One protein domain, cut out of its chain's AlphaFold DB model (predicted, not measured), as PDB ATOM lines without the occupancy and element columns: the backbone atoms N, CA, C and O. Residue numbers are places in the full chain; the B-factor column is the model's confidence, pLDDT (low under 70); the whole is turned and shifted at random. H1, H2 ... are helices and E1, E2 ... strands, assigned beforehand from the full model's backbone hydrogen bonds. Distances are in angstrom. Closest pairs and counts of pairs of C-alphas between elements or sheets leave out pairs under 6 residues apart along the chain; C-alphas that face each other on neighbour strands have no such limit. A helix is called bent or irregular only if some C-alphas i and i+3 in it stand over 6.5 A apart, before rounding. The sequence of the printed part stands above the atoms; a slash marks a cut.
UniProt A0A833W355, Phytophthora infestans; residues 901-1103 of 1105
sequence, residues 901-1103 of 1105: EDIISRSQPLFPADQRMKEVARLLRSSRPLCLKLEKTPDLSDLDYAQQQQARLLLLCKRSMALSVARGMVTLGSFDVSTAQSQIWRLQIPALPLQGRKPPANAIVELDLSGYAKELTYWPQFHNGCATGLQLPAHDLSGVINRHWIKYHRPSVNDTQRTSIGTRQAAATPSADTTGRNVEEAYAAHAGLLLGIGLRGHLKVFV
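What this domain is: This is residues 901 to 1103 of the 1105 residues of a protein of Phytophthora infestans (UniProt A0A833W355). Three long helices, H3, H4 and H7, make a slab in which they run the same way, with H4 between H3 and H7 and much of H3 reaching past H4. The helical hairpin H1-H2 packs on H3 by H2, its tip at residues 909 to 914 sticking out; the strand hairpin E1-E2 lies beside residues 949 to 960 of H3, and short H6 packs on H7. The 203 printed residues, mostly helix by class, hold eight named helices and two strands in the order H1 H2 H3 E1 E2 H4 H5 H6 H7 H8, with the sheet E1 - E2 antiparallel. The whole is only just compact, close to loose, with a radius of gyration of the C-alphas of 19.4 A, and only just flat, spanning 65 by 50 by 28 A.

Where its parts are: Find C-alpha 901 at (-18.591, -66.256, 61.671), where H1, residues 901 to 907, begins; H2 follows at 916 to 924. H3, residues 942 to 970, starts at (-9.979, -105.635, 57.790) and runs 41.8 A, with a kink of 30 degrees near residue 964. Next come E1, 995 to 998, and E2, 1003 to 1006, 10.0 A each, then H4, 1015 to 1030, 22.9 A. H3 is only just irregular, with C-alphas 961 and 964 6.8 A apart; H4 is irregular, with C-alphas 1016 and 1019 7.0 A apart. Look on to H5, 1043 to 1048, H6, 1053 to 1058, H7, 1072 to 1095, 35.5 A, and H8, 1098 to 1102, ending at (-33.361, -60.457, 33.741).

How they stand to each other: H7 is the hub, touching three helices. Look at Cys 1026 and Gly 1088, the closest C-alphas of H4 and H7, 4.1 A apart; the tilt is 36 degrees, only just steep. H3 touches H4 with residues 961 to 969 alone, closest at C-alphas 968 and 1027, 3.7 A, at a shallow tilt of 29 degrees; H3 and H7 are apart. H2 touches H3 at C-alphas 924 and 963, their closest, 5.4 A. H6 touches H7, about perpendicular at 76 degrees, closest at C-alphas 1056 and 1079, 6.6 A. H7 and H8 only just touch, and only at the corner, with 3 pairs of C-alphas within 8 A, the closest 1093 and 1099, 6.3 A. H5 is close to H8 but not clearly touching, with C-alphas 1043 and 1101 closest at 6.0 A. In the hairpin E1 and E2, N 996 and O 1005 are 2.8 A apart, within hydrogen-bond range. Every O i to N i+4 pair is within range in H1, H2, H5 and H7; H3 has 20 of 25, H4 10 of 12, H6 0 of 2 with 1 of 3 O i to N i+3 pairs, and H8 0 of 1 with 2 of 2.

The domain as a whole: The C-alphas of Asp 939 and Val 1103 are the two farthest apart, 65.3 A, and the printed part has no cut. The links H2 to H3, H3 to E1, H4 to H5 and H6 to H7 are long; in the last, residues 1061 to 1069 stand free. The mean pLDDT of the printed part is 81.5, and it is under 70 at residues 978 to 984, 1037 to 1039, 1053 to 1076 and 1103.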
ATOM      1  N   GLU A 901     -19.388 -67.120  60.788       84.88
ATOM      2  CA  GLU A 901     -18.591 -66.256  61.671       84.88
ATOM      3  C   GLU A 901     -19.182 -64.841  61.772       84.88
ATOM      4  O   GLU A 901     -19.366 -64.324  62.874       84.88
ATOM      5  N   ASP A 902     -19.612 -64.264  60.645       82.31
ATOM      6  CA  ASP A 902     -20.242 -62.937  60.611       82.31
ATOM      7  C   ASP A 902     -21.526 -62.893  61.450       82.31
ATOM      8  O   ASP A 902     -21.802 -61.918  62.154       82.31
ATOM      9  N   ILE A 903     -22.303 -63.979  61.429       87.06
ATOM     10  CA  ILE A 903     -23.498 -64.127  62.264       87.06
ATOM     11  C   ILE A 903     -23.140 -64.212  63.749       87.06
ATOM     12  O   ILE A 903     -23.842 -63.618  64.574       87.06
ATOM     13  N   ILE A 904     -22.069 -64.926  64.117       86.25
ATOM     14  CA  ILE A 904     -21.603 -64.974  65.509       86.25
ATOM     15  C   ILE A 904     -21.292 -63.556  65.979       86.25
ATOM     16  O   ILE A 904     -21.801 -63.158  67.021       86.25
ATOM     17  N   SER A 905     -20.530 -62.775  65.210       83.94
ATOM     18  CA  SER A 905     -20.173 -61.403  65.582       83.94
ATOM     19  C   SER A 905     -21.394 -60.483  65.664       83.94
ATOM     20  O   SER A 905     -21.587 -59.826  66.684       83.94
ATOM     21  N   ARG A 906     -22.272 -60.486  64.651       82.56
ATOM     22  CA  ARG A 906     -23.468 -59.618  64.604       82.56
ATOM     23  C   ARG A 906     -24.496 -59.924  65.698       82.56
ATOM     24  O   ARG A 906     -25.274 -59.051  66.066       82.56
ATOM     25  N   SER A 907     -24.519 -61.152  66.214       84.94
ATOM     26  CA  SER A 907     -25.472 -61.585  67.247       84.94
ATOM     27  C   SER A 907     -24.972 -61.409  68.686       84.94
ATOM     28  O   SER A 907     -25.776 -61.532  69.612       84.94
ATOM     29  N   GLN A 908     -23.690 -61.079  68.895       82.62
ATOM     30  CA  GLN A 908     -23.108 -60.845  70.227       82.62
ATOM     31  C   GLN A 908     -23.896 -59.824  71.072       82.62
ATOM     32  O   GLN A 908     -24.130 -60.117  72.242       82.62
ATOM     33  N   PRO A 909     -24.393 -58.686  70.538       82.81
ATOM     34  CA  PRO A 909     -25.171 -57.735  71.338       82.81
ATOM     35  C   PRO A 909     -26.537 -58.275  71.780       82.81
ATOM     36  O   PRO A 909     -27.045 -57.878  72.824       82.81
ATOM     37  N   LEU A 910     -27.135 -59.187  71.003       81.12
ATOM     38  CA  LEU A 910     -28.418 -59.822  71.332       81.12
ATOM     39  C   LEU A 910     -28.255 -60.899  72.415       81.12
ATOM     40  O   LEU A 910     -29.162 -61.106  73.221       81.12
ATOM     41  N   PHE A 911     -27.107 -61.587  72.437       83.75
ATOM     42  CA  PHE A 911     -26.824 -62.710  73.335       83.75
ATOM     43  C   PHE A 911     -25.417 -62.616  73.970       83.75
ATOM     44  O   PHE A 911     -24.598 -63.515  73.780       83.75
ATOM     45  N   PRO A 912     -25.107 -61.569  74.759       78.50
ATOM     46  CA  PRO A 912     -23.727 -61.259  75.165       78.50
ATOM     47  C   PRO A 912     -23.094 -62.291  76.111       78.50
ATOM     48  O   PRO A 912     -21.888 -62.520  76.072       78.50
ATOM     49  N   ALA A 913     -23.897 -62.940  76.955       80.62
ATOM     50  CA  ALA A 913     -23.429 -63.956  77.902       80.62
ATOM     51  C   ALA A 913     -23.538 -65.396  77.363       80.62
ATOM     52  O   ALA A 913     -23.150 -66.341  78.047       80.62
ATOM     53  N   ASP A 914     -24.086 -65.583  76.161       81.62
ATOM     54  CA  ASP A 914     -24.480 -66.891  75.645       81.62
ATOM     55  C   ASP A 914     -23.744 -67.210  74.338       81.62
ATOM     56  O   ASP A 914     -23.760 -66.456  73.369       81.62
ATOM     57  N   GLN A 915     -23.101 -68.374  74.295       85.25
ATOM     58  CA  GLN A 915     -22.355 -68.847  73.132       85.25
ATOM     59  C   GLN A 915     -23.236 -69.643  72.151       85.25
ATOM     60  O   GLN A 915     -22.704 -70.331  71.279       85.25
ATOM     61  N   ARG A 916     -24.574 -69.558  72.249       88.88
ATOM     62  CA  ARG A 916     -25.531 -70.291  71.399       88.88
ATOM     63  C   ARG A 916     -25.225 -70.165  69.916       88.88
ATOM     64  O   ARG A 916     -25.327 -71.151  69.202       88.88
ATOM     65  N   MET A 917     -24.798 -68.989  69.450       88.31
ATOM     66  CA  MET A 917     -24.502 -68.789  68.030       88.31
ATOM     67  C   MET A 917     -23.184 -69.443  67.617       88.31
ATOM     68  O   MET A 917     -23.098 -69.954  66.504       88.31
ATOM     69  N   LYS A 918     -22.207 -69.560  68.528       88.56
ATOM     70  CA  LYS A 918     -21.020 -70.401  68.302       88.56
ATOM     71  C   LYS A 918     -21.389 -71.879  68.234       88.56
ATOM     72  O   LYS A 918     -20.854 -72.603  67.402       88.56
ATOM     73  N   GLU A 919     -22.323 -72.325  69.069       91.44
ATOM     74  CA  GLU A 919     -22.803 -73.708  69.053       91.44
ATOM     75  C   GLU A 919     -23.626 -74.015  67.792       91.44
ATOM     76  O   GLU A 919     -23.403 -75.035  67.145       91.44
ATOM     77  N   VAL A 920     -24.506 -73.103  67.370       91.94
ATOM     78  CA  VAL A 920     -25.240 -73.191  66.098       91.94
ATOM     79  C   VAL A 920     -24.264 -73.249  64.925       91.94
ATOM     80  O   VAL A 920     -24.375 -74.147  64.093       91.94
ATOM     81  N   ALA A 921     -23.262 -72.369  64.882       89.75
ATOM     82  CA  ALA A 921     -22.234 -72.411  63.848       89.75
ATOM     83  C   ALA A 921     -21.466 -73.742  63.855       89.75
ATOM     84  O   ALA A 921     -21.256 -74.350  62.807       89.75
ATOM     85  N   ARG A 922     -21.110 -74.260  65.039       90.38
ATOM     86  CA  ARG A 922     -20.459 -75.570  65.197       90.38
ATOM     87  C   ARG A 922     -21.333 -76.719  64.682       90.38
ATOM     88  O   ARG A 922     -20.804 -77.646  64.070       90.38
ATOM     89  N   LEU A 923     -22.641 -76.680  64.937       92.06
ATOM     90  CA  LEU A 923     -23.605 -77.697  64.507       92.06
ATOM     91  C   LEU A 923     -23.881 -77.651  63.000       92.06
ATOM     92  O   LEU A 923     -24.086 -78.702  62.393       92.06
ATOM     93  N   LEU A 924     -23.883 -76.456  62.403       93.00
ATOM     94  CA  LEU A 924     -24.196 -76.228  60.988       93.00
ATOM     95  C   LEU A 924     -22.974 -76.249  60.063       93.00
ATOM     96  O   LEU A 924     -23.129 -76.179  58.838       93.00
ATOM     97  N   ARG A 925     -21.767 -76.381  60.622       88.06
ATOM     98  CA  ARG A 925     -20.523 -76.446  59.855       88.06
ATOM     99  C   ARG A 925     -20.513 -77.675  58.943       88.06
ATOM    100  O   ARG A 925     -20.339 -78.808  59.391       88.06
ATOM    101  N   SER A 926     -20.679 -77.418  57.650       88.81
ATOM    102  CA  SER A 926     -20.729 -78.420  56.574       88.81
ATOM    103  C   SER A 926     -19.481 -78.416  55.689       88.81
ATOM    104  O   SER A 926     -19.269 -79.365  54.941       88.81
ATOM    105  N   SER A 927     -18.634 -77.393  55.812       87.25
ATOM    106  CA  SER A 927     -17.448 -77.149  54.979       87.25
ATOM    107  C   SER A 927     -16.198 -77.934  55.368       87.25
ATOM    108  O   SER A 927     -15.188 -77.862  54.672       87.25
ATOM    109  N   ARG A 928     -16.239 -78.707  56.460       87.06
ATOM    110  CA  ARG A 928     -15.073 -79.421  57.005       87.06
ATOM    111  C   ARG A 928     -15.337 -80.925  57.169       87.06
ATOM    112  O   ARG A 928     -16.478 -81.300  57.448       87.06
ATOM    113  N   PRO A 929     -14.303 -81.786  57.064       89.25
ATOM    114  CA  PRO A 929     -14.444 -83.226  57.281       89.25
ATOM    115  C   PRO A 929     -15.040 -83.577  58.654       89.25
ATOM    116  O   PRO A 929     -14.695 -82.984  59.680       89.25
ATOM    117  N   LEU A 930     -15.914 -84.583  58.684       90.38
ATOM    118  CA  LEU A 930     -16.660 -84.997  59.878       90.38
ATOM    119  C   LEU A 930     -15.800 -85.875  60.795       90.38
ATOM    120  O   LEU A 930     -15.006 -86.678  60.326       90.38
ATOM    121  N   CYS A 931     -15.979 -85.810  62.113       90.12
ATOM    122  CA  CYS A 931     -15.259 -86.706  63.025       90.12
ATOM    123  C   CYS A 931     -15.797 -88.148  62.918       90.12
ATOM    124  O   CYS A 931     -16.922 -88.427  63.343       90.12
ATOM    125  N   LEU A 932     -14.993 -89.061  62.368       91.00
ATOM    126  CA  LEU A 932     -15.330 -90.474  62.187       91.00
ATOM    127  C   LEU A 932     -14.698 -91.308  63.306       91.00
ATOM    128  O   LEU A 932     -13.555 -91.751  63.212       91.00
ATOM    129  N   LYS A 933     -15.462 -91.525  64.380       87.81
ATOM    130  CA  LYS A 933     -15.085 -92.436  65.469       87.81
ATOM    131  C   LYS A 933     -15.643 -93.829  65.187       87.81
ATOM    132  O   LYS A 933     -16.863 -93.999  65.152       87.81
ATOM    133  N   LEU A 934     -14.749 -94.791  64.983       86.69
ATOM    134  CA  LEU A 934     -15.074 -96.207  64.837       86.69
ATOM    135  C   LEU A 934     -13.962 -97.049  65.471       86.69
ATOM    136  O   LEU A 934     -12.810 -96.993  65.029       86.69
ATOM    137  N   GLU A 935     -14.314 -97.815  66.496       85.12
ATOM    138  CA  GLU A 935     -13.406 -98.737  67.179       85.12
ATOM    139  C   GLU A 935     -13.277-100.032  66.374       85.12
ATOM    140  O   GLU A 935     -14.264-100.549  65.854       85.12
ATOM    141  N   LYS A 936     -12.049-100.542  66.240       82.62
ATOM    142  CA  LYS A 936     -11.796-101.851  65.635       82.62
ATOM    143  C   LYS A 936     -11.680-102.867  66.766       82.62
ATOM    144  O   LYS A 936     -10.691-102.836  67.497       82.62
ATOM    145  N   THR A 937     -12.677-103.732  66.932       83.81
ATOM    146  CA  THR A 937     -12.550-104.873  67.848       83.81
ATOM    147  C   THR A 937     -11.553-105.884  67.268       83.81
ATOM    148  O   THR A 937     -11.434-105.991  66.045       83.81
ATOM    149  N   PRO A 938     -10.805-106.613  68.113       79.06
ATOM    150  CA  PRO A 938      -9.785-107.558  67.650       79.06
ATOM    151  C   PRO A 938     -10.350-108.699  66.785       79.06
ATOM    152  O   PRO A 938      -9.615-109.258  65.980       79.06
ATOM    153  N   ASP A 939     -11.650-108.985  66.896       84.00
ATOM    154  CA  ASP A 939     -12.339-110.049  66.154       84.00
ATOM    155  C   ASP A 939     -12.830-109.617  64.753       84.00
ATOM    156  O   ASP A 939     -13.344-110.441  63.998       84.00
ATOM    157  N   LEU A 940     -12.704-108.330  64.388       86.25
ATOM    158  CA  LEU A 940     -13.148-107.799  63.092       86.25
ATOM    159  C   LEU A 940     -12.066-107.936  62.017       86.25
ATOM    160  O   LEU A 940     -10.952-107.418  62.164       86.25
ATOM    161  N   SER A 941     -12.431-108.549  60.887       90.56
ATOM    162  CA  SER A 941     -11.581-108.569  59.695       90.56
ATOM    163  C   SER A 941     -11.369-107.152  59.141       90.56
ATOM    164  O   SER A 941     -12.192-106.252  59.336       90.56
ATOM    165  N   ASP A 942     -10.264-106.933  58.423       87.06
ATOM    166  CA  ASP A 942      -9.979-105.635  57.790       87.06
ATOM    167  C   ASP A 942     -11.049-105.236  56.766       87.06
ATOM    168  O   ASP A 942     -11.389-104.057  56.651       87.06
ATOM    169  N   LEU A 943     -11.610-106.222  56.058       88.81
ATOM    170  CA  LEU A 943     -12.674-106.017  55.082       88.81
ATOM    171  C   LEU A 943     -13.976-105.576  55.763       88.81
ATOM    172  O   LEU A 943     -14.572-104.580  55.352       88.81
ATOM    173  N   ASP A 944     -14.381-106.266  56.832       88.75
ATOM    174  CA  ASP A 944     -15.595-105.927  57.583       88.75
ATOM    175  C   ASP A 944     -15.455-104.565  58.268       88.75
ATOM    176  O   ASP A 944     -16.390-103.761  58.276       88.75
ATOM    177  N   TYR A 945     -14.263-104.255  58.787       88.88
ATOM    178  CA  TYR A 945     -13.970-102.947  59.364       88.88
ATOM    179  C   TYR A 945     -14.069-101.826  58.320       88.88
ATOM    180  O   TYR A 945     -14.687-100.795  58.588       88.88
ATOM    181  N   ALA A 946     -13.525-102.022  57.113       87.31
ATOM    182  CA  ALA A 946     -13.623-101.047  56.025       87.31
ATOM    183  C   ALA A 946     -15.079-100.822  55.573       87.31
ATOM    184  O   ALA A 946     -15.486 -99.682  55.330       87.31
ATOM    185  N   GLN A 947     -15.894-101.881  55.524       88.88
ATOM    186  CA  GLN A 947     -17.326-101.774  55.225       88.88
ATOM    187  C   GLN A 947     -18.086-101.021  56.324       88.88
ATOM    188  O   GLN A 947     -18.850-100.100  56.024       88.88
ATOM    189  N   GLN A 948     -17.841-101.341  57.599       90.69
ATOM    190  CA  GLN A 948     -18.418-100.608  58.732       90.69
ATOM    191  C   GLN A 948     -17.982 -99.137  58.739       90.69
ATOM    192  O   GLN A 948     -18.784 -98.250  59.043       90.69
ATOM    193  N   GLN A 949     -16.738 -98.860  58.347       91.88
ATOM    194  CA  GLN A 949     -16.190 -97.513  58.211       91.88
ATOM    195  C   GLN A 949     -16.930 -96.705  57.141       91.88
ATOM    196  O   GLN A 949     -17.374 -95.594  57.434       91.88
ATOM    197  N   GLN A 950     -17.128 -97.261  55.942       93.88
ATOM    198  CA  GLN A 950     -17.887 -96.607  54.869       93.88
ATOM    199  C   GLN A 950     -19.374 -96.448  55.224       93.88
ATOM    200  O   GLN A 950     -19.942 -95.375  55.028       93.88
ATOM    201  N   ALA A 951     -20.003 -97.455  55.843       92.25
ATOM    202  CA  ALA A 951     -21.397 -97.374  56.289       92.25
ATOM    203  C   ALA A 951     -21.605 -96.289  57.364       92.25
ATOM    204  O   ALA A 951     -22.572 -95.521  57.317       92.25
ATOM    205  N   ARG A 952     -20.675 -96.179  58.323       93.31
ATOM    206  CA  ARG A 952     -20.703 -95.133  59.353       93.31
ATOM    207  C   ARG A 952     -20.448 -93.750  58.760       93.31
ATOM    208  O   ARG A 952     -21.137 -92.802  59.143       93.31
ATOM    209  N   LEU A 953     -19.493 -93.632  57.836       93.81
ATOM    210  CA  LEU A 953     -19.198 -92.382  57.142       93.81
ATOM    211  C   LEU A 953     -20.402 -91.905  56.322       93.81
ATOM    212  O   LEU A 953     -20.788 -90.747  56.448       93.81
ATOM    213  N   LEU A 954     -21.074 -92.801  55.595       93.25
ATOM    214  CA  LEU A 954     -22.293 -92.482  54.849       93.25
ATOM    215  C   LEU A 954     -23.379 -91.873  55.747       93.25
ATOM    216  O   LEU A 954     -24.008 -90.888  55.366       93.25
ATOM    217  N   LEU A 955     -23.604 -92.427  56.945       93.62
ATOM    218  CA  LEU A 955     -24.593 -91.890  57.887       93.62
ATOM    219  C   LEU A 955     -24.241 -90.460  58.333       93.62
ATOM    220  O   LEU A 955     -25.120 -89.600  58.416       93.62
ATOM    221  N   LEU A 956     -22.957 -90.188  58.584       93.00
ATOM    222  CA  LEU A 956     -22.473 -88.850  58.924       93.00
ATOM    223  C   LEU A 956     -22.605 -87.886  57.733       93.00
ATOM    224  O   LEU A 956     -23.082 -86.763  57.908       93.00
ATOM    225  N   CYS A 957     -22.256 -88.328  56.525       93.38
ATOM    226  CA  CYS A 957     -22.394 -87.554  55.294       93.38
ATOM    227  C   CYS A 957     -23.858 -87.220  54.987       93.38
ATOM    228  O   CYS A 957     -24.143 -86.075  54.651       93.38
ATOM    229  N   LYS A 958     -24.806 -88.146  55.203       92.12
ATOM    230  CA  LYS A 958     -26.256 -87.870  55.098       92.12
ATOM    231  C   LYS A 958     -26.696 -86.713  55.991       92.12
ATOM    232  O   LYS A 958     -27.485 -85.881  55.556       92.12
ATOM    233  N   ARG A 959     -26.149 -86.622  57.208       92.81
ATOM    234  CA  ARG A 959     -26.384 -85.472  58.090       92.81
ATOM    235  C   ARG A 959     -25.763 -84.196  57.522       92.81
ATOM    236  O   ARG A 959     -26.456 -83.190  57.461       92.81
ATOM    237  N   SER A 960     -24.495 -84.232  57.098       92.50
ATOM    238  CA  SER A 960     -23.795 -83.056  56.544       92.50
ATOM    239  C   SER A 960     -24.510 -82.471  55.324       92.50
ATOM    240  O   SER A 960     -24.725 -81.264  55.239       92.50
ATOM    241  N   MET A 961     -24.988 -83.346  54.437       92.69
ATOM    242  CA  MET A 961     -25.746 -82.996  53.235       92.69
ATOM    243  C   MET A 961     -27.041 -82.211  53.516       92.69
ATOM    244  O   MET A 961     -27.512 -81.491  52.638       92.69
ATOM    245  N   ALA A 962     -27.605 -82.314  54.725       93.88
ATOM    246  CA  ALA A 962     -28.800 -81.574  55.134       93.88
ATOM    247  C   ALA A 962     -28.497 -80.222  55.817       93.88
ATOM    248  O   ALA A 962     -29.395 -79.389  55.940       93.88
ATOM    249  N   LEU A 963     -27.258 -79.979  56.268       94.56
ATOM    250  CA  LEU A 963     -26.920 -78.801  57.086       94.56
ATOM    251  C   LEU A 963     -26.978 -77.481  56.310       94.56
ATOM    252  O   LEU A 963     -27.272 -76.441  56.899       94.56
ATOM    253  N   SER A 964     -26.725 -77.507  54.999       92.75
ATOM    254  CA  SER A 964     -26.712 -76.306  54.153       92.75
ATOM    255  C   SER A 964     -28.047 -75.558  54.163       92.75
ATOM    256  O   SER A 964     -28.053 -74.331  54.164       92.75
ATOM    257  N   VAL A 965     -29.174 -76.270  54.270       94.31
ATOM    258  CA  VAL A 965     -30.511 -75.660  54.365       94.31
ATOM    259  C   VAL A 965     -30.617 -74.772  55.605       94.31
ATOM    260  O   VAL A 965     -30.954 -73.593  55.505       94.31
ATOM    261  N   ALA A 966     -30.266 -75.312  56.774       94.25
ATOM    262  CA  ALA A 966     -30.293 -74.563  58.026       94.25
ATOM    263  C   ALA A 966     -29.235 -73.446  58.050       94.25
ATOM    264  O   ALA A 966     -29.514 -72.358  58.551       94.25
ATOM    265  N   ARG A 967     -28.061 -73.656  57.433       94.25
ATOM    266  CA  ARG A 967     -27.059 -72.595  57.236       94.25
ATOM    267  C   ARG A 967     -27.646 -71.409  56.468       94.25
ATOM    268  O   ARG A 967     -27.461 -70.271  56.889       94.25
ATOM    269  N   GLY A 968     -28.385 -71.659  55.387       93.38
ATOM    270  CA  GLY A 968     -29.038 -70.610  54.596       93.38
ATOM    271  C   GLY A 968     -30.090 -69.820  55.378       93.38
ATOM    272  O   GLY A 968     -30.213 -68.615  55.193       93.38
ATOM    273  N   MET A 969     -30.813 -70.475  56.292       93.94
ATOM    274  CA  MET A 969     -31.773 -69.804  57.177       93.94
ATOM    275  C   MET A 969     -31.079 -68.897  58.196       93.94
ATOM    276  O   MET A 969     -31.528 -67.779  58.425       93.94
ATOM    277  N   VAL A 970     -29.983 -69.372  58.796       92.31
ATOM    278  CA  VAL A 970     -29.228 -68.625  59.815       92.31
ATOM    279  C   VAL A 970     -28.467 -67.442  59.213       92.31
ATOM    280  O   VAL A 970     -28.370 -66.399  59.845       92.31
ATOM    281  N   THR A 971     -27.954 -67.588  57.991       92.12
ATOM    282  CA  THR A 971     -27.139 -66.567  57.306       92.12
ATOM    283  C   THR A 971     -27.952 -65.645  56.384       92.12
ATOM    284  O   THR A 971     -27.376 -64.838  55.657       92.12
ATOM    285  N   LEU A 972     -29.287 -65.728  56.404       93.00
ATOM    286  CA  LEU A 972     -30.177 -64.965  55.524       93.00
ATOM    287  C   LEU A 972     -29.937 -63.448  55.631       93.00
ATOM    288  O   LEU A 972     -30.142 -62.856  56.686       93.00
ATOM    289  N   GLY A 973     -29.581 -62.799  54.519       89.19
ATOM    290  CA  GLY A 973     -29.401 -61.344  54.463       89.19
ATOM    291  C   GLY A 973     -28.248 -60.783  55.294       89.19
ATOM    292  O   GLY A 973     -28.281 -59.601  55.614       89.19
ATOM    293  N   SER A 974     -27.278 -61.616  55.669       86.69
ATOM    294  CA  SER A 974     -26.152 -61.228  56.527       86.69
ATOM    295  C   SER A 974     -24.948 -60.645  55.786       86.69
ATOM    296  O   SER A 974     -24.082 -60.043  56.423       86.69
ATOM    297  N   PHE A 975     -24.895 -60.801  54.461       84.25
ATOM    298  CA  PHE A 975     -23.792 -60.324  53.639       84.25
ATOM    299  C   PHE A 975     -23.885 -58.813  53.422       84.25
ATOM    300  O   PHE A 975     -24.913 -58.304  52.970       84.25
ATOM    301  N   ASP A 976     -22.792 -58.107  53.692       75.12
ATOM    302  CA  ASP A 976     -22.690 -56.672  53.463       75.12
ATOM    303  C   ASP A 976     -22.083 -56.383  52.083       75.12
ATOM    304  O   ASP A 976     -20.932 -56.712  51.801       75.12
ATOM    305  N   VAL A 977     -22.875 -55.757  51.211       71.12
ATOM    306  CA  VAL A 977     -22.485 -55.436  49.830       71.12
ATOM    307  C   VAL A 977     -21.599 -54.180  49.768       71.12
ATOM    308  O   VAL A 977     -20.877 -53.996  48.787       71.12
ATOM    309  N   SER A 978     -21.590 -53.338  50.809       63.62
ATOM    310  CA  SER A 978     -20.827 -52.080  50.847       63.62
ATOM    311  C   SER A 978     -19.309 -52.309  50.892       63.62
ATOM    312  O   SER A 978     -18.548 -51.598  50.235       63.62
ATOM    313  N   THR A 979     -18.867 -53.372  51.570       58.38
ATOM    314  CA  THR A 979     -17.453 -53.777  51.669       58.38
ATOM    315  C   THR A 979     -16.886 -54.343  50.362       58.38
ATOM    316  O   THR A 979     -15.671 -54.478  50.204       58.38
ATOM    317  N   ALA A 980     -17.737 -54.611  49.369       60.38
ATOM    318  CA  ALA A 980     -17.371 -55.243  48.106       60.38
ATOM    319  C   ALA A 980     -16.875 -54.254  47.020       60.38
ATOM    320  O   ALA A 980     -16.964 -54.534  45.823       60.38
ATOM    321  N   GLN A 981     -16.339 -53.094  47.426       51.03
ATOM    322  CA  GLN A 981     -15.943 -51.972  46.553       51.03
ATOM    323  C   GLN A 981     -14.667 -52.190  45.715       51.03
ATOM    324  O   GLN A 981     -14.327 -51.341  44.890       51.03
ATOM    325  N   SER A 982     -13.975 -53.326  45.846       46.44
ATOM    326  CA  SER A 982     -12.882 -53.686  44.930       46.44
ATOM    327  C   SER A 982     -13.402 -54.562  43.782       46.44
ATOM    328  O   SER A 982     -14.243 -55.439  43.968       46.44
ATOM    329  N   GLN A 983     -12.963 -54.265  42.558       46.75
ATOM    330  CA  GLN A 983     -13.517 -54.834  41.328       46.75
ATOM    331  C   GLN A 983     -13.614 -56.372  41.344       46.75
ATOM    332  O   GLN A 983     -12.626 -57.068  41.552       46.75
ATOM    333  N   ILE A 984     -14.808 -56.866  40.985       55.38
ATOM    334  CA  ILE A 984     -15.140 -58.262  40.651       55.38
ATOM    335  C   ILE A 984     -15.054 -59.227  41.853       55.38
ATOM    336  O   ILE A 984     -14.219 -60.126  41.914       55.38
ATOM    337  N   TRP A 985     -15.996 -59.099  42.787       71.50
ATOM    338  CA  TRP A 985     -16.195 -60.086  43.852       71.50
ATOM    339  C   TRP A 985     -17.152 -61.214  43.408       71.50
ATOM    340  O   TRP A 985     -18.102 -60.979  42.653       71.50
ATOM    341  N   ARG A 986     -16.899 -62.452  43.862       74.62
ATOM    342  CA  ARG A 986     -17.791 -63.619  43.694       74.62
ATOM    343  C   ARG A 986     -18.246 -64.123  45.056       74.62
ATOM    344  O   ARG A 986     -17.419 -64.246  45.954       74.62
ATOM    345  N   LEU A 987     -19.513 -64.517  45.160       83.19
ATOM    346  CA  LEU A 987     -19.972 -65.371  46.251       83.19
ATOM    347  C   LEU A 987     -19.327 -66.751  46.103       83.19
ATOM    348  O   LEU A 987     -19.606 -67.473  45.140       83.19
ATOM    349  N   GLN A 988     -18.463 -67.111  47.048       84.56
ATOM    350  CA  GLN A 988     -17.881 -68.447  47.107       84.56
ATOM    351  C   GLN A 988     -18.906 -69.414  47.699       84.56
ATOM    352  O   GLN A 988     -19.460 -69.177  48.772       84.56
ATOM    353  N   ILE A 989     -19.180 -70.507  46.988       89.00
ATOM    354  CA  ILE A 989     -20.005 -71.592  47.522       89.00
ATOM    355  C   ILE A 989     -19.081 -72.461  48.386       89.00
ATOM    356  O   ILE A 989     -18.118 -73.004  47.843       89.00
ATOM    357  N   PRO A 990     -19.343 -72.616  49.699       89.31
ATOM    358  CA  PRO A 990     -18.494 -73.419  50.573       89.31
ATOM    359  C   PRO A 990     -18.367 -74.851  50.065       89.31
ATOM    360  O   PRO A 990     -19.344 -75.418  49.573       89.31
ATOM    361  N   ALA A 991     -17.197 -75.466  50.233       87.12
ATOM    362  CA  ALA A 991     -17.039 -76.886  49.939       87.12
ATOM    363  C   ALA A 991     -18.026 -77.729  50.771       87.12
ATOM    364  O   ALA A 991     -18.412 -77.342  51.871       87.12
ATOM    365  N   LEU A 992     -18.422 -78.895  50.261       88.94
ATOM    366  CA  LEU A 992     -19.214 -79.880  51.005       88.94
ATOM    367  C   LEU A 992     -18.460 -81.221  51.011       88.94
ATOM    368  O   LEU A 992     -18.839 -82.140  50.284       88.94
ATOM    369  N   PRO A 993     -17.346 -81.333  51.764       86.06
ATOM    370  CA  PRO A 993     -16.515 -82.529  51.744       86.06
ATOM    371  C   PRO A 993     -17.276 -83.717  52.346       86.06
ATOM    372  O   PRO A 993     -17.585 -83.747  53.538       86.06
ATOM    373  N   LEU A 994     -17.560 -84.737  51.532       90.25
ATOM    374  CA  LEU A 994     -18.148 -86.005  51.980       90.25
ATOM    375  C   LEU A 994     -17.059 -86.926  52.555       90.25
ATOM    376  O   LEU A 994     -16.850 -88.048  52.102       90.25
ATOM    377  N   GLN A 995     -16.329 -86.409  53.542       92.88
ATOM    378  CA  GLN A 995     -15.122 -87.022  54.089       92.88
ATOM    379  C   GLN A 995     -15.164 -87.057  55.621       92.88
ATOM    380  O   GLN A 995     -15.781 -86.209  56.274       92.88
ATOM    381  N   GLY A 996     -14.486 -88.044  56.203       90.50
ATOM    382  CA  GLY A 996     -14.373 -88.253  57.640       90.50
ATOM    383  C   GLY A 996     -12.925 -88.215  58.122       90.50
ATOM    384  O   GLY A 996     -12.060 -88.850  57.536       90.50
ATOM    385  N   ARG A 997     -12.659 -87.512  59.224       92.75
ATOM    386  CA  ARG A 997     -11.372 -87.475  59.930       92.75
ATOM    387  C   ARG A 997     -11.390 -88.461  61.097       92.75
ATOM    388  O   ARG A 997     -12.243 -88.349  61.982       92.75
ATOM    389  N   LYS A 998     -10.447 -89.403  61.125       88.50
ATOM    390  CA  LYS A 998     -10.347 -90.459  62.147       88.50
ATOM    391  C   LYS A 998      -9.366 -90.078  63.272       88.50
ATOM    392  O   LYS A 998      -8.159 -90.069  63.029       88.50
ATOM    393  N   PRO A 999      -9.818 -89.786  64.506       83.69
ATOM    394  CA  PRO A 999      -8.917 -89.543  65.641       83.69
ATOM    395  C   PRO A 999      -8.267 -90.849  66.160       83.69
ATOM    396  O   PRO A 999      -8.878 -91.910  66.017       83.69
ATOM    397  N   PRO A1000      -7.066 -90.807  66.785       79.00
ATOM    398  CA  PRO A1000      -6.208 -89.634  67.018       79.00
ATOM    399  C   PRO A1000      -5.292 -89.284  65.831       79.00
ATOM    400  O   PRO A1000      -4.820 -88.156  65.745       79.00
ATOM    401  N   ALA A1001      -5.077 -90.220  64.896       80.62
ATOM    402  CA  ALA A1001      -4.157 -90.066  63.760       80.62
ATOM    403  C   ALA A1001      -4.596 -89.005  62.732       80.62
ATOM    404  O   ALA A1001      -3.813 -88.617  61.875       80.62
ATOM    405  N   ASN A1002      -5.846 -88.540  62.811       82.75
ATOM    406  CA  ASN A1002      -6.435 -87.518  61.946       82.75
ATOM    407  C   ASN A1002      -6.408 -87.854  60.448       82.75
ATOM    408  O   ASN A1002      -6.524 -86.955  59.619       82.75
ATOM    409  N   ALA A1003      -6.325 -89.142  60.108       87.44
ATOM    410  CA  ALA A1003      -6.405 -89.615  58.732       87.44
ATOM    411  C   ALA A1003      -7.770 -89.262  58.118       87.44
ATOM    412  O   ALA A1003      -8.806 -89.440  58.770       87.44
ATOM    413  N   ILE A1004      -7.758 -88.766  56.880       89.38
ATOM    414  CA  ILE A1004      -8.960 -88.436  56.110       89.38
ATOM    415  C   ILE A1004      -9.395 -89.671  55.320       89.38
ATOM    416  O   ILE A1004      -8.587 -90.343  54.687       89.38
ATOM    417  N   VAL A1005     -10.686 -89.966  55.382       90.25
ATOM    418  CA  VAL A1005     -11.349 -91.068  54.692       90.25
ATOM    419  C   VAL A1005     -12.444 -90.458  53.839       90.25
ATOM    420  O   VAL A1005     -13.336 -89.796  54.369       90.25
ATOM    421  N   GLU A1006     -12.396 -90.681  52.535       91.00
ATOM    422  CA  GLU A1006     -13.436 -90.227  51.619       91.00
ATOM    423  C   GLU A1006     -14.552 -91.266  51.482       91.00
ATOM    424  O   GLU A1006     -14.312 -92.478  51.550       91.00
ATOM    425  N   LEU A1007     -15.790 -90.785  51.352       90.94
ATOM    426  CA  LEU A1007     -16.934 -91.637  51.069       90.94
ATOM    427  C   LEU A1007     -16.815 -92.159  49.638       90.94
ATOM    428  O   LEU A1007     -16.757 -91.377  48.692       90.94
ATOM    429  N   ASP A1008     -16.823 -93.477  49.474       89.06
ATOM    430  CA  ASP A1008     -16.835 -94.068  48.142       89.06
ATOM    431  C   ASP A1008     -18.209 -93.865  47.487       89.06
ATOM    432  O   ASP A1008     -19.223 -94.410  47.928       89.06
ATOM    433  N   LEU A1009     -18.242 -93.052  46.430       86.06
ATOM    434  CA  LEU A1009     -19.454 -92.717  45.684       86.06
ATOM    435  C   LEU A1009     -19.673 -93.611  44.451       86.06
ATOM    436  O   LEU A1009     -20.659 -93.414  43.734       86.06
ATOM    437  N   SER A1010     -18.767 -94.547  44.150       84.38
ATOM    438  CA  SER A1010     -18.822 -95.372  42.931       84.38
ATOM    439  C   SER A1010     -20.071 -96.262  42.875       84.38
ATOM    440  O   SER A1010     -20.671 -96.418  41.813       84.38
ATOM    441  N   GLY A1011     -20.526 -96.757  44.030       80.88
ATOM    442  CA  GLY A1011     -21.717 -97.601  44.169       80.88
ATOM    443  C   GLY A1011     -23.056 -96.861  44.301       80.88
ATOM    444  O   GLY A1011     -24.083 -97.514  44.478       80.88
ATOM    445  N   TYR A1012     -23.076 -95.522  44.240       84.38
ATOM    446  CA  TYR A1012     -24.280 -94.712  44.475       84.38
ATOM    447  C   TYR A1012     -24.715 -93.910  43.241       84.38
ATOM    448  O   TYR A1012     -23.901 -93.494  42.409       84.38
ATOM    449  N   ALA A1013     -26.024 -93.646  43.149       84.56
ATOM    450  CA  ALA A1013     -26.599 -92.772  42.128       84.56
ATOM    451  C   ALA A1013     -26.058 -91.337  42.251       84.56
ATOM    452  O   ALA A1013     -25.870 -90.828  43.357       84.56
ATOM    453  N   LYS A1014     -25.858 -90.658  41.112       78.50
ATOM    454  CA  LYS A1014     -25.344 -89.273  41.067       78.50
ATOM    455  C   LYS A1014     -26.237 -88.274  41.824       78.50
ATOM    456  O   LYS A1014     -25.751 -87.301  42.383       78.50
ATOM    457  N   GLU A1015     -27.536 -88.552  41.902       82.25
ATOM    458  CA  GLU A1015     -28.533 -87.737  42.615       82.25
ATOM    459  C   GLU A1015     -28.238 -87.582  44.113       82.25
ATOM    460  O   GLU A1015     -28.711 -86.623  44.726       82.25
ATOM    461  N   LEU A1016     -27.438 -88.491  44.690       86.44
ATOM    462  CA  LEU A1016     -27.038 -88.446  46.094       86.44
ATOM    463  C   LEU A1016     -26.342 -87.124  46.456       86.44
ATOM    464  O   LEU A1016     -26.509 -86.665  47.581       86.44
ATOM    465  N   THR A1017     -25.608 -86.500  45.525       88.31
ATOM    466  CA  THR A1017     -24.837 -85.269  45.771       88.31
ATOM    467  C   THR A1017     -25.457 -84.013  45.154       88.31
ATOM    468  O   THR A1017     -25.213 -82.910  45.646       88.31
ATOM    469  N   TYR A1018     -26.341 -84.139  44.157       92.12
ATOM    470  CA  TYR A1018     -26.921 -82.987  43.448       92.12
ATOM    471  C   TYR A1018     -27.799 -82.098  44.331       92.12
ATOM    472  O   TYR A1018     -27.583 -80.889  44.388       92.12
ATOM    473  N   TRP A1019     -28.775 -82.672  45.038       92.38
ATOM    474  CA  TRP A1019     -29.646 -81.907  45.941       92.38
ATOM    475  C   TRP A1019     -28.875 -81.234  47.085       92.38
ATOM    476  O   TRP A1019     -29.105 -80.051  47.338       92.38
ATOM    477  N   PRO A1020     -27.929 -81.918  47.755       93.88
ATOM    478  CA  PRO A1020     -27.062 -81.283  48.744       93.88
ATOM    479  C   PRO A1020     -26.271 -80.092  48.193       93.88
ATOM    480  O   PRO A1020     -26.240 -79.042  48.836       93.88
ATOM    481  N   GLN A1021     -25.687 -80.218  46.996       94.00
ATOM    482  CA  GLN A1021     -24.965 -79.122  46.339       94.00
ATOM    483  C   GLN A1021     -25.904 -77.979  45.939       94.00
ATOM    484  O   GLN A1021     -25.593 -76.812  46.173       94.00
ATOM    485  N   PHE A1022     -27.096 -78.291  45.433       95.75
ATOM    486  CA  PHE A1022     -28.141 -77.305  45.164       95.75
ATOM    487  C   PHE A1022     -28.532 -76.522  46.427       95.75
ATOM    488  O   PHE A1022     -28.539 -75.292  46.421       95.75
ATOM    489  N   HIS A1023     -28.793 -77.199  47.549       95.75
ATOM    490  CA  HIS A1023     -29.075 -76.529  48.821       95.75
ATOM    491  C   HIS A1023     -27.891 -75.685  49.309       95.75
ATOM    492  O   HIS A1023     -28.092 -74.588  49.825       95.75
ATOM    493  N   ASN A1024     -26.662 -76.165  49.104       94.25
ATOM    494  CA  ASN A1024     -25.431 -75.454  49.436       94.25
ATOM    495  C   ASN A1024     -25.309 -74.128  48.671       94.25
ATOM    496  O   ASN A1024     -25.096 -73.084  49.288       94.25
ATOM    497  N   GLY A1025     -25.543 -74.140  47.358       94.56
ATOM    498  CA  GLY A1025     -25.571 -72.917  46.559       94.56
ATOM    499  C   GLY A1025     -26.729 -71.985  46.915       94.56
ATOM    500  O   GLY A1025     -26.530 -70.777  47.028       94.56
ATOM    501  N   CYS A1026     -27.927 -72.529  47.162       96.56
ATOM    502  CA  CYS A1026     -29.087 -71.736  47.586       96.56
ATOM    503  C   CYS A1026     -28.814 -70.996  48.898       96.56
ATOM    504  O   CYS A1026     -29.046 -69.793  48.990       96.56
ATOM    505  N   ALA A1027     -28.225 -71.688  49.873       95.00
ATOM    506  CA  ALA A1027     -27.813 -71.097  51.137       95.00
ATOM    507  C   ALA A1027     -26.808 -69.952  50.959       95.00
ATOM    508  O   ALA A1027     -26.942 -68.939  51.630       95.00
ATOM    509  N   THR A1028     -25.849 -70.077  50.035       93.31
ATOM    510  CA  THR A1028     -24.914 -68.989  49.695       93.31
ATOM    511  C   THR A1028     -25.638 -67.785  49.078       93.31
ATOM    512  O   THR A1028     -25.357 -66.647  49.436       93.31
ATOM    513  N   GLY A1029     -26.615 -68.006  48.192       92.56
ATOM    514  CA  GLY A1029     -27.382 -66.917  47.568       92.56
ATOM    515  C   GLY A1029     -28.311 -66.173  48.532       92.56
ATOM    516  O   GLY A1029     -28.525 -64.971  48.378       92.56
ATOM    517  N   LEU A1030     -28.841 -66.864  49.544       94.31
ATOM    518  CA  LEU A1030     -29.703 -66.270  50.572       94.31
ATOM    519  C   LEU A1030     -28.966 -65.288  51.490       94.31
ATOM    520  O   LEU A1030     -29.619 -64.459  52.123       94.31
ATOM    521  N   GLN A1031     -27.631 -65.321  51.532       91.25
ATOM    522  CA  GLN A1031     -26.841 -64.391  52.341       91.25
ATOM    523  C   GLN A1031     -26.993 -62.936  51.890       91.25
ATOM    524  O   GLN A1031     -26.844 -62.028  52.701       91.25
ATOM    525  N   LEU A1032     -27.349 -62.702  50.624       89.62
ATOM    526  CA  LEU A1032     -27.512 -61.360  50.070       89.62
ATOM    527  C   LEU A1032     -28.643 -60.573  50.758       89.62
ATOM    528  O   LEU A1032     -29.684 -61.145  51.100       89.62
ATOM    529  N   PRO A1033     -28.524 -59.244  50.903       87.56
ATOM    530  CA  PRO A1033     -29.604 -58.407  51.419       87.56
ATOM    531  C   PRO A1033     -30.802 -58.392  50.457       87.56
ATOM    532  O   PRO A1033     -30.686 -58.739  49.282       87.56
ATOM    533  N   ALA A1034     -31.987 -58.030  50.957       83.38
ATOM    534  CA  ALA A1034     -33.211 -57.985  50.147       83.38
ATOM    535  C   ALA A1034     -33.252 -56.756  49.219       83.38
ATOM    536  O   ALA A1034     -33.882 -56.789  48.165       83.38
ATOM    537  N   HIS A1035     -32.562 -55.681  49.608       76.19
ATOM    538  CA  HIS A1035     -32.436 -54.451  48.838       76.19
ATOM    539  C   HIS A1035     -30.962 -54.198  48.541       76.19
ATOM    540  O   HIS A1035     -30.140 -54.195  49.453       76.19
ATOM    541  N   ASP A1036     -30.640 -54.002  47.265       73.44
ATOM    542  CA  ASP A1036     -29.316 -53.559  46.842       73.44
ATOM    543  C   ASP A1036     -29.348 -52.045  46.633       73.44
ATOM    544  O   ASP A1036     -29.722 -51.559  45.566       73.44
ATOM    545  N   LEU A1037     -28.988 -51.301  47.677       64.81
ATOM    546  CA  LEU A1037     -28.888 -49.841  47.619       64.81
ATOM    547  C   LEU A1037     -27.695 -49.380  46.764       64.81
ATOM    548  O   LEU A1037     -27.687 -48.253  46.277       64.81
ATOM    549  N   SER A1038     -26.709 -50.255  46.550       64.06
ATOM    550  CA  SER A1038     -25.469 -49.958  45.828       64.06
ATOM    551  C   SER A1038     -25.564 -50.184  44.312       64.06
ATOM    552  O   SER A1038     -24.723 -49.695  43.559       64.06
ATOM    553  N   GLY A1039     -26.578 -50.923  43.844       69.44
ATOM    554  CA  GLY A1039     -26.766 -51.268  42.429       69.44
ATOM    555  C   GLY A1039     -25.687 -52.198  41.850       69.44
ATOM    556  O   GLY A1039     -25.551 -52.310  40.626       69.44
ATOM    557  N   VAL A1040     -24.901 -52.853  42.708       73.81
ATOM    558  CA  VAL A1040     -23.779 -53.730  42.343       73.81
ATOM    559  C   VAL A1040     -24.266 -55.065  41.760       73.81
ATOM    560  O   VAL A1040     -23.639 -55.611  40.844       73.81
ATOM    561  N   ILE A1041     -25.409 -55.581  42.220       83.75
ATOM    562  CA  ILE A1041     -25.988 -56.861  41.792       83.75
ATOM    563  C   ILE A1041     -26.726 -56.671  40.460       83.75
ATOM    564  O   ILE A1041     -27.947 -56.544  40.377       83.75
ATOM    565  N   ASN A1042     -25.962 -56.667  39.368       83.25
ATOM    566  CA  ASN A1042     -26.486 -56.532  38.010       83.25
ATOM    567  C   ASN A1042     -26.434 -57.852  37.212       83.25
ATOM    568  O   ASN A1042     -25.827 -58.848  37.613       83.25
ATOM    569  N   ARG A1043     -27.040 -57.859  36.014       85.31
ATOM    570  CA  ARG A1043     -27.087 -59.044  35.131       85.31
ATOM    571  C   ARG A1043     -25.709 -59.643  34.813       85.31
ATOM    572  O   ARG A1043     -25.611 -60.845  34.573       85.31
ATOM    573  N   HIS A1044     -24.661 -58.818  34.736       84.00
ATOM    574  CA  HIS A1044     -23.314 -59.269  34.387       84.00
ATOM    575  C   HIS A1044     -22.664 -59.963  35.581       84.00
ATOM    576  O   HIS A1044     -22.084 -61.033  35.410       84.00
ATOM    577  N   TRP A1045     -22.849 -59.414  36.782       87.19
ATOM    578  CA  TRP A1045     -22.404 -60.033  38.026       87.19
ATOM    579  C   TRP A1045     -23.050 -61.412  38.240       87.19
ATOM    580  O   TRP A1045     -22.354 -62.387  38.515       87.19
ATOM    581  N   ILE A1046     -24.359 -61.554  37.988       88.12
ATOM    582  CA  ILE A1046     -25.032 -62.862  38.109       88.12
ATOM    583  C   ILE A1046     -24.474 -63.868  37.085       88.12
ATOM    584  O   ILE A1046     -24.167 -65.007  37.432       88.12
ATOM    585  N   LYS A1047     -24.264 -63.448  35.827       85.81
ATOM    586  CA  LYS A1047     -23.661 -64.308  34.787       85.81
ATOM    587  C   LYS A1047     -22.233 -64.741  35.124       85.81
ATOM    588  O   LYS A1047     -21.826 -65.828  34.722       85.81
ATOM    589  N   TYR A1048     -21.489 -63.919  35.859       85.00
ATOM    590  CA  TYR A1048     -20.115 -64.207  36.258       85.00
ATOM    591  C   TYR A1048     -19.989 -65.397  37.224       85.00
ATOM    592  O   TYR A1048     -18.906 -65.966  37.327       85.00
ATOM    593  N   HIS A1049     -21.080 -65.821  37.874       86.44
ATOM    594  CA  HIS A1049     -21.108 -66.979  38.779       86.44
ATOM    595  C   HIS A1049     -21.297 -68.325  38.067       86.44
ATOM    596  O   HIS A1049     -21.344 -69.359  38.732       86.44
ATOM    597  N   ARG A1050     -21.450 -68.342  36.735       86.44
ATOM    598  CA  ARG A1050     -21.649 -69.584  35.979       86.44
ATOM    599  C   ARG A1050     -20.366 -70.437  36.008       86.44
ATOM    600  O   ARG A1050     -19.344 -69.958  35.517       86.44
ATOM    601  N   PRO A1051     -20.411 -71.690  36.501       83.38
ATOM    602  CA  PRO A1051     -19.245 -72.569  36.540       83.38
ATOM    603  C   PRO A1051     -18.680 -72.840  35.141       83.38
ATOM    604  O   PRO A1051     -19.443 -73.115  34.204       83.38
ATOM    605  N   SER A1052     -17.352 -72.794  35.005       76.69
ATOM    606  CA  SER A1052     -16.631 -73.202  33.795       76.69
ATOM    607  C   SER A1052     -15.823 -74.481  34.033       76.69
ATOM    608  O   SER A1052     -15.378 -74.747  35.147       76.69
ATOM    609  N   VAL A1053     -15.585 -75.258  32.970       67.44
ATOM    610  CA  VAL A1053     -14.809 -76.518  33.023       67.44
ATOM    611  C   VAL A1053     -13.376 -76.294  33.542       67.44
ATOM    612  O   VAL A1053     -12.794 -77.176  34.168       67.44
ATOM    613  N   ASN A1054     -12.824 -75.092  33.342       58.47
ATOM    614  CA  ASN A1054     -11.483 -74.722  33.797       58.47
ATOM    615  C   ASN A1054     -11.423 -74.418  35.307       58.47
ATOM    616  O   ASN A1054     -10.372 -74.602  35.921       58.47
ATOM    617  N   ASP A1055     -12.529 -73.976  35.916       61.94
ATOM    618  CA  ASP A1055     -12.588 -73.665  37.352       61.94
ATOM    619  C   ASP A1055     -12.576 -74.948  38.200       61.94
ATOM    620  O   ASP A1055     -11.939 -74.996  39.251       61.94
ATOM    621  N   THR A1056     -13.202 -76.022  37.708       57.50
ATOM    622  CA  THR A1056     -13.296 -77.327  38.389       57.50
ATOM    623  C   THR A1056     -11.971 -78.102  38.400       57.50
ATOM    624  O   THR A1056     -11.768 -78.971  39.243       57.50
ATOM    625  N   GLN A1057     -11.046 -77.791  37.484       47.56
ATOM    626  CA  GLN A1057      -9.711 -78.403  37.452       47.56
ATOM    627  C   GLN A1057      -8.749 -77.751  38.456       47.56
ATOM    628  O   GLN A1057      -7.899 -78.438  39.022       47.56
ATOM    629  N   ARG A1058      -8.893 -76.449  38.740       44.69
ATOM    630  CA  ARG A1058      -8.010 -75.718  39.669       44.69
ATOM    631  C   ARG A1058      -8.207 -76.110  41.136       44.69
ATOM    632  O   ARG A1058      -7.222 -76.199  41.860       44.69
ATOM    633  N   THR A1059      -9.434 -76.406  41.559       44.62
ATOM    634  CA  THR A1059      -9.742 -76.870  42.927       44.62
ATOM    635  C   THR A1059      -9.195 -78.268  43.240       44.62
ATOM    636  O   THR A1059      -9.006 -78.592  44.407       44.62
ATOM    637  N   SER A1060      -8.865 -79.075  42.225       40.09
ATOM    638  CA  SER A1060      -8.285 -80.419  42.402       40.09
ATOM    639  C   SER A1060      -6.760 -80.450  42.607       40.09
ATOM    640  O   SER A1060      -6.205 -81.503  42.905       40.09
ATOM    641  N   ILE A1061      -6.065 -79.313  42.461       37.06
ATOM    642  CA  ILE A1061      -4.589 -79.237  42.509       37.06
ATOM    643  C   ILE A1061      -4.062 -78.943  43.934       37.06
ATOM    644  O   ILE A1061      -2.880 -79.151  44.205       37.06
ATOM    645  N   GLY A1062      -4.928 -78.511  44.861       35.56
ATOM    646  CA  GLY A1062      -4.555 -78.189  46.249       35.56
ATOM    647  C   GLY A1062      -4.334 -79.402  47.162       35.56
ATOM    648  O   GLY A1062      -3.549 -79.335  48.098       35.56
ATOM    649  N   THR A1063      -4.945 -80.554  46.880       38.56
ATOM    650  CA  THR A1063      -4.756 -81.784  47.665       38.56
ATOM    651  C   THR A1063      -3.565 -82.589  47.143       38.56
ATOM    652  O   THR A1063      -3.708 -83.576  46.424       38.56
ATOM    653  N   ARG A1064      -2.342 -82.192  47.516       37.28
ATOM    654  CA  ARG A1064      -1.152 -83.039  47.325       37.28
ATOM    655  C   ARG A1064      -1.161 -84.215  48.307       37.28
ATOM    656  O   ARG A1064      -0.539 -84.147  49.359       37.28
ATOM    657  N   GLN A1065      -1.751 -85.334  47.898       31.62
ATOM    658  CA  GLN A1065      -1.196 -86.664  48.169       31.62
ATOM    659  C   GLN A1065      -1.301 -87.509  46.896       31.62
ATOM    660  O   GLN A1065      -2.336 -87.572  46.242       31.62
ATOM    661  N   ALA A1066      -0.172 -88.095  46.505       36.97
ATOM    662  CA  ALA A1066      -0.008 -88.845  45.274       36.97
ATOM    663  C   ALA A1066      -0.828 -90.145  45.290       36.97
ATOM    664  O   ALA A1066      -0.411 -91.115  45.913       36.97
ATOM    665  N   ALA A1067      -1.950 -90.181  44.567       34.47
ATOM    666  CA  ALA A1067      -2.532 -91.409  44.027       34.47
ATOM    667  C   ALA A1067      -3.559 -91.092  42.921       34.47
ATOM    668  O   ALA A1067      -4.543 -90.410  43.170       34.47
ATOM    669  N   ALA A1068      -3.318 -91.653  41.729       40.84
ATOM    670  CA  ALA A1068      -4.213 -91.779  40.570       40.84
ATOM    671  C   ALA A1068      -4.729 -90.492  39.878       40.84
ATOM    672  O   ALA A1068      -5.401 -89.642  40.450       40.84
ATOM    673  N   THR A1069      -4.493 -90.408  38.564       43.41
ATOM    674  CA  THR A1069      -5.260 -89.549  37.647       43.41
ATOM    675  C   THR A1069      -6.762 -89.818  37.813       43.41
ATOM    676  O   THR A1069      -7.154 -90.985  37.724       43.41
ATOM    677  N   PRO A1070      -7.610 -88.792  38.019       52.53
ATOM    678  CA  PRO A1070      -9.048 -88.996  38.151       52.53
ATOM    679  C   PRO A1070      -9.609 -89.605  36.860       52.53
ATOM    680  O   PRO A1070      -9.317 -89.134  35.759       52.53
ATOM    681  N   SER A1071     -10.406 -90.666  36.985       56.00
ATOM    682  CA  SER A1071     -11.135 -91.257  35.860       56.00
ATOM    683  C   SER A1071     -12.085 -90.237  35.224       56.00
ATOM    684  O   SER A1071     -12.643 -89.390  35.925       56.00
ATOM    685  N   ALA A1072     -12.319 -90.346  33.910       57.72
ATOM    686  CA  ALA A1072     -13.209 -89.451  33.158       57.72
ATOM    687  C   ALA A1072     -14.615 -89.314  33.792       57.72
ATOM    688  O   ALA A1072     -15.198 -88.225  33.788       57.72
ATOM    689  N   ASP A1073     -15.116 -90.384  34.419       60.00
ATOM    690  CA  ASP A1073     -16.388 -90.397  35.157       60.00
ATOM    691  C   ASP A1073     -16.394 -89.486  36.397       60.00
ATOM    692  O   ASP A1073     -17.400 -88.834  36.687       60.00
ATOM    693  N   THR A1074     -15.268 -89.371  37.107       62.00
ATOM    694  CA  THR A1074     -15.132 -88.532  38.312       62.00
ATOM    695  C   THR A1074     -15.094 -87.052  37.939       62.00
ATOM    696  O   THR A1074     -15.746 -86.225  38.573       62.00
ATOM    697  N   THR A1075     -14.397 -86.708  36.851       62.47
ATOM    698  CA  THR A1075     -14.382 -85.337  36.319       62.47
ATOM    699  C   THR A1075     -15.750 -84.890  35.804       62.47
ATOM    700  O   THR A1075     -16.119 -83.735  36.007       62.47
ATOM    701  N   GLY A1076     -16.528 -85.792  35.191       66.31
ATOM    702  CA  GLY A1076     -17.894 -85.498  34.749       66.31
ATOM    703  C   GLY A1076     -18.837 -85.210  35.919       66.31
ATOM    704  O   GLY A1076     -19.546 -84.204  35.906       66.31
ATOM    705  N   ARG A1077     -18.781 -86.037  36.972       71.44
ATOM    706  CA  ARG A1077     -19.600 -85.872  38.184       71.44
ATOM    707  C   ARG A1077     -19.315 -84.544  38.908       71.44
ATOM    708  O   ARG A1077     -20.258 -83.856  39.284       71.44
ATOM    709  N   ASN A1078     -18.051 -84.123  39.014       74.88
ATOM    710  CA  ASN A1078     -17.672 -82.862  39.675       74.88
ATOM    711  C   ASN A1078     -18.217 -81.606  38.964       74.88
ATOM    712  O   ASN A1078     -18.582 -80.623  39.609       74.88
ATOM    713  N   VAL A1079     -18.283 -81.622  37.629       81.19
ATOM    714  CA  VAL A1079     -18.841 -80.507  36.846       81.19
ATOM    715  C   VAL A1079     -20.367 -80.448  36.988       81.19
ATOM    716  O   VAL A1079     -20.931 -79.364  37.145       81.19
ATOM    717  N   GLU A1080     -21.039 -81.602  36.981       84.62
ATOM    718  CA  GLU A1080     -22.488 -81.701  37.203       84.62
ATOM    719  C   GLU A1080     -22.884 -81.210  38.608       84.62
ATOM    720  O   GLU A1080     -23.852 -80.461  38.756       84.62
ATOM    721  N   GLU A1081     -22.089 -81.533  39.630       87.50
ATOM    722  CA  GLU A1081     -22.268 -81.022  40.993       87.50
ATOM    723  C   GLU A1081     -22.095 -79.498  41.090       87.50
ATOM    724  O   GLU A1081     -22.893 -78.823  41.747       87.50
ATOM    725  N   ALA A1082     -21.108 -78.928  40.389       87.50
ATOM    726  CA  ALA A1082     -20.925 -77.478  40.326       87.50
ATOM    727  C   ALA A1082     -22.122 -76.776  39.656       87.50
ATOM    728  O   ALA A1082     -22.544 -75.702  40.098       87.50
ATOM    729  N   TYR A1083     -22.717 -77.385  38.623       91.38
ATOM    730  CA  TYR A1083     -23.947 -76.872  38.017       91.38
ATOM    731  C   TYR A1083     -25.149 -76.958  38.960       91.38
ATOM    732  O   TYR A1083     -25.932 -76.007  39.010       91.38
ATOM    733  N   ALA A1084     -25.281 -78.040  39.732       92.56
ATOM    734  CA  ALA A1084     -26.326 -78.160  40.746       92.56
ATOM    735  C   ALA A1084     -26.199 -77.054  41.811       92.56
ATOM    736  O   ALA A1084     -27.183 -76.374  42.111       92.56
ATOM    737  N   ALA A1085     -24.983 -76.796  42.303       92.75
ATOM    738  CA  ALA A1085     -24.714 -75.697  43.227       92.75
ATOM    739  C   ALA A1085     -25.042 -74.324  42.621       92.75
ATOM    740  O   ALA A1085     -25.714 -73.505  43.248       92.75
ATOM    741  N   HIS A1086     -24.654 -74.077  41.370       92.88
ATOM    742  CA  HIS A1086     -24.988 -72.829  40.688       92.88
ATOM    743  C   HIS A1086     -26.502 -72.632  40.500       92.88
ATOM    744  O   HIS A1086     -27.008 -71.529  40.698       92.88
ATOM    745  N   ALA A1087     -27.246 -73.689  40.162       94.88
ATOM    746  CA  ALA A1087     -28.704 -73.624  40.065       94.88
ATOM    747  C   ALA A1087     -29.343 -73.242  41.412       94.88
ATOM    748  O   ALA A1087     -30.257 -72.416  41.455       94.88
ATOM    749  N   GLY A1088     -28.808 -73.779  42.510       95.69
ATOM    750  CA  GLY A1088     -29.183 -73.384  43.862       95.69
ATOM    751  C   GLY A1088     -28.911 -71.909  44.138       95.69
ATOM    752  O   GLY A1088     -29.799 -71.190  44.590       95.69
ATOM    753  N   LEU A1089     -27.707 -71.436  43.809       94.50
ATOM    754  CA  LEU A1089     -27.308 -70.034  43.969       94.50
ATOM    755  C   LEU A1089     -28.274 -69.080  43.256       94.50
ATOM    756  O   LEU A1089     -28.701 -68.086  43.842       94.50
ATOM    757  N   LEU A1090     -28.670 -69.406  42.023       94.44
ATOM    758  CA  LEU A1090     -29.657 -68.630  41.271       94.44
ATOM    759  C   LEU A1090     -31.017 -68.585  41.979       94.44
ATOM    760  O   LEU A1090     -31.618 -67.512  42.051       94.44
ATOM    761  N   LEU A1091     -31.489 -69.709  42.530       95.31
ATOM    762  CA  LEU A1091     -32.722 -69.727  43.320       95.31
ATOM    763  C   LEU A1091     -32.608 -68.805  44.541       95.31
ATOM    764  O   LEU A1091     -33.509 -68.000  44.767       95.31
ATOM    765  N   GLY A1092     -31.497 -68.866  45.281       93.88
ATOM    766  CA  GLY A1092     -31.237 -67.986  46.426       93.88
ATOM    767  C   GLY A1092     -31.289 -66.503  46.042       93.88
ATOM    768  O   GLY A1092     -32.057 -65.743  46.627       93.88
ATOM    769  N   ILE A1093     -30.569 -66.106  44.987       92.44
ATOM    770  CA  ILE A1093     -30.595 -64.741  44.419       92.44
ATOM    771  C   ILE A1093     -32.026 -64.335  44.017       92.44
ATOM    772  O   ILE A1093     -32.453 -63.199  44.238       92.44
ATOM    773  N   GLY A1094     -32.791 -65.266  43.442       92.00
ATOM    774  CA  GLY A1094     -34.186 -65.066  43.052       92.00
ATOM    775  C   GLY A1094     -35.118 -64.820  44.233       92.00
ATOM    776  O   GLY A1094     -35.904 -63.874  44.194       92.00
ATOM    777  N   LEU A1095     -34.992 -65.615  45.296       92.75
ATOM    778  CA  LEU A1095     -35.762 -65.467  46.535       92.75
ATOM    779  C   LEU A1095     -35.469 -64.140  47.251       92.75
ATOM    780  O   LEU A1095     -36.339 -63.615  47.940       92.75
ATOM    781  N   ARG A1096     -34.280 -63.560  47.046       90.25
ATOM    782  CA  ARG A1096     -33.929 -62.207  47.516       90.25
ATOM    783  C   ARG A1096     -34.443 -61.082  46.613       90.25
ATOM    784  O   ARG A1096     -34.325 -59.921  46.971       90.25
ATOM    785  N   GLY A1097     -35.058 -61.413  45.476       87.94
ATOM    786  CA  GLY A1097     -35.675 -60.456  44.553       87.94
ATOM    787  C   GLY A1097     -34.755 -59.942  43.442       87.94
ATOM    788  O   GLY A1097     -35.217 -59.190  42.581       87.94
ATOM    789  N   HIS A1098     -33.497 -60.387  43.398       87.88
ATOM    790  CA  HIS A1098     -32.471 -59.851  42.495       87.88
ATOM    791  C   HIS A1098     -32.532 -60.410  41.069       87.88
ATOM    792  O   HIS A1098     -32.038 -59.777  40.143       87.88
ATOM    793  N   LEU A1099     -33.200 -61.548  40.824       87.12
ATOM    794  CA  LEU A1099     -33.364 -62.082  39.456       87.12
ATOM    795  C   LEU A1099     -34.272 -61.230  38.549       87.12
ATOM    796  O   LEU A1099     -34.276 -61.430  37.333       87.12
ATOM    797  N   LYS A1100     -35.000 -60.245  39.095       81.38
ATOM    798  CA  LYS A1100     -35.825 -59.312  38.305       81.38
ATOM    799  C   LYS A1100     -35.017 -58.543  37.254       81.38
ATOM    800  O   LYS A1100     -35.578 -58.157  36.232       81.38
ATOM    801  N   VAL A1101     -33.702 -58.398  37.442       77.88
ATOM    802  CA  VAL A1101     -32.791 -57.770  36.467       77.88
ATOM    803  C   VAL A1101     -32.741 -58.486  35.108       77.88
ATOM    804  O   VAL A1101     -32.281 -57.899  34.133       77.88
ATOM    805  N   PHE A1102     -33.222 -59.733  35.012       70.12
ATOM    806  CA  PHE A1102     -33.361 -60.457  33.741       70.12
ATOM    807  C   PHE A1102     -34.703 -60.221  33.030       70.12
ATOM    808  O   PHE A1102     -34.831 -60.589  31.867       70.12
ATOM    809  N   VAL A1103     -35.695 -59.621  33.701       59.56
ATOM    810  CA  VAL A1103     -37.063 -59.442  33.177       59.56
ATOM    811  C   VAL A1103     -37.247 -58.085  32.483       59.56
ATOM    812  O   VAL A1103     -38.191 -57.917  31.722       59.56
TER     813      VAL A1103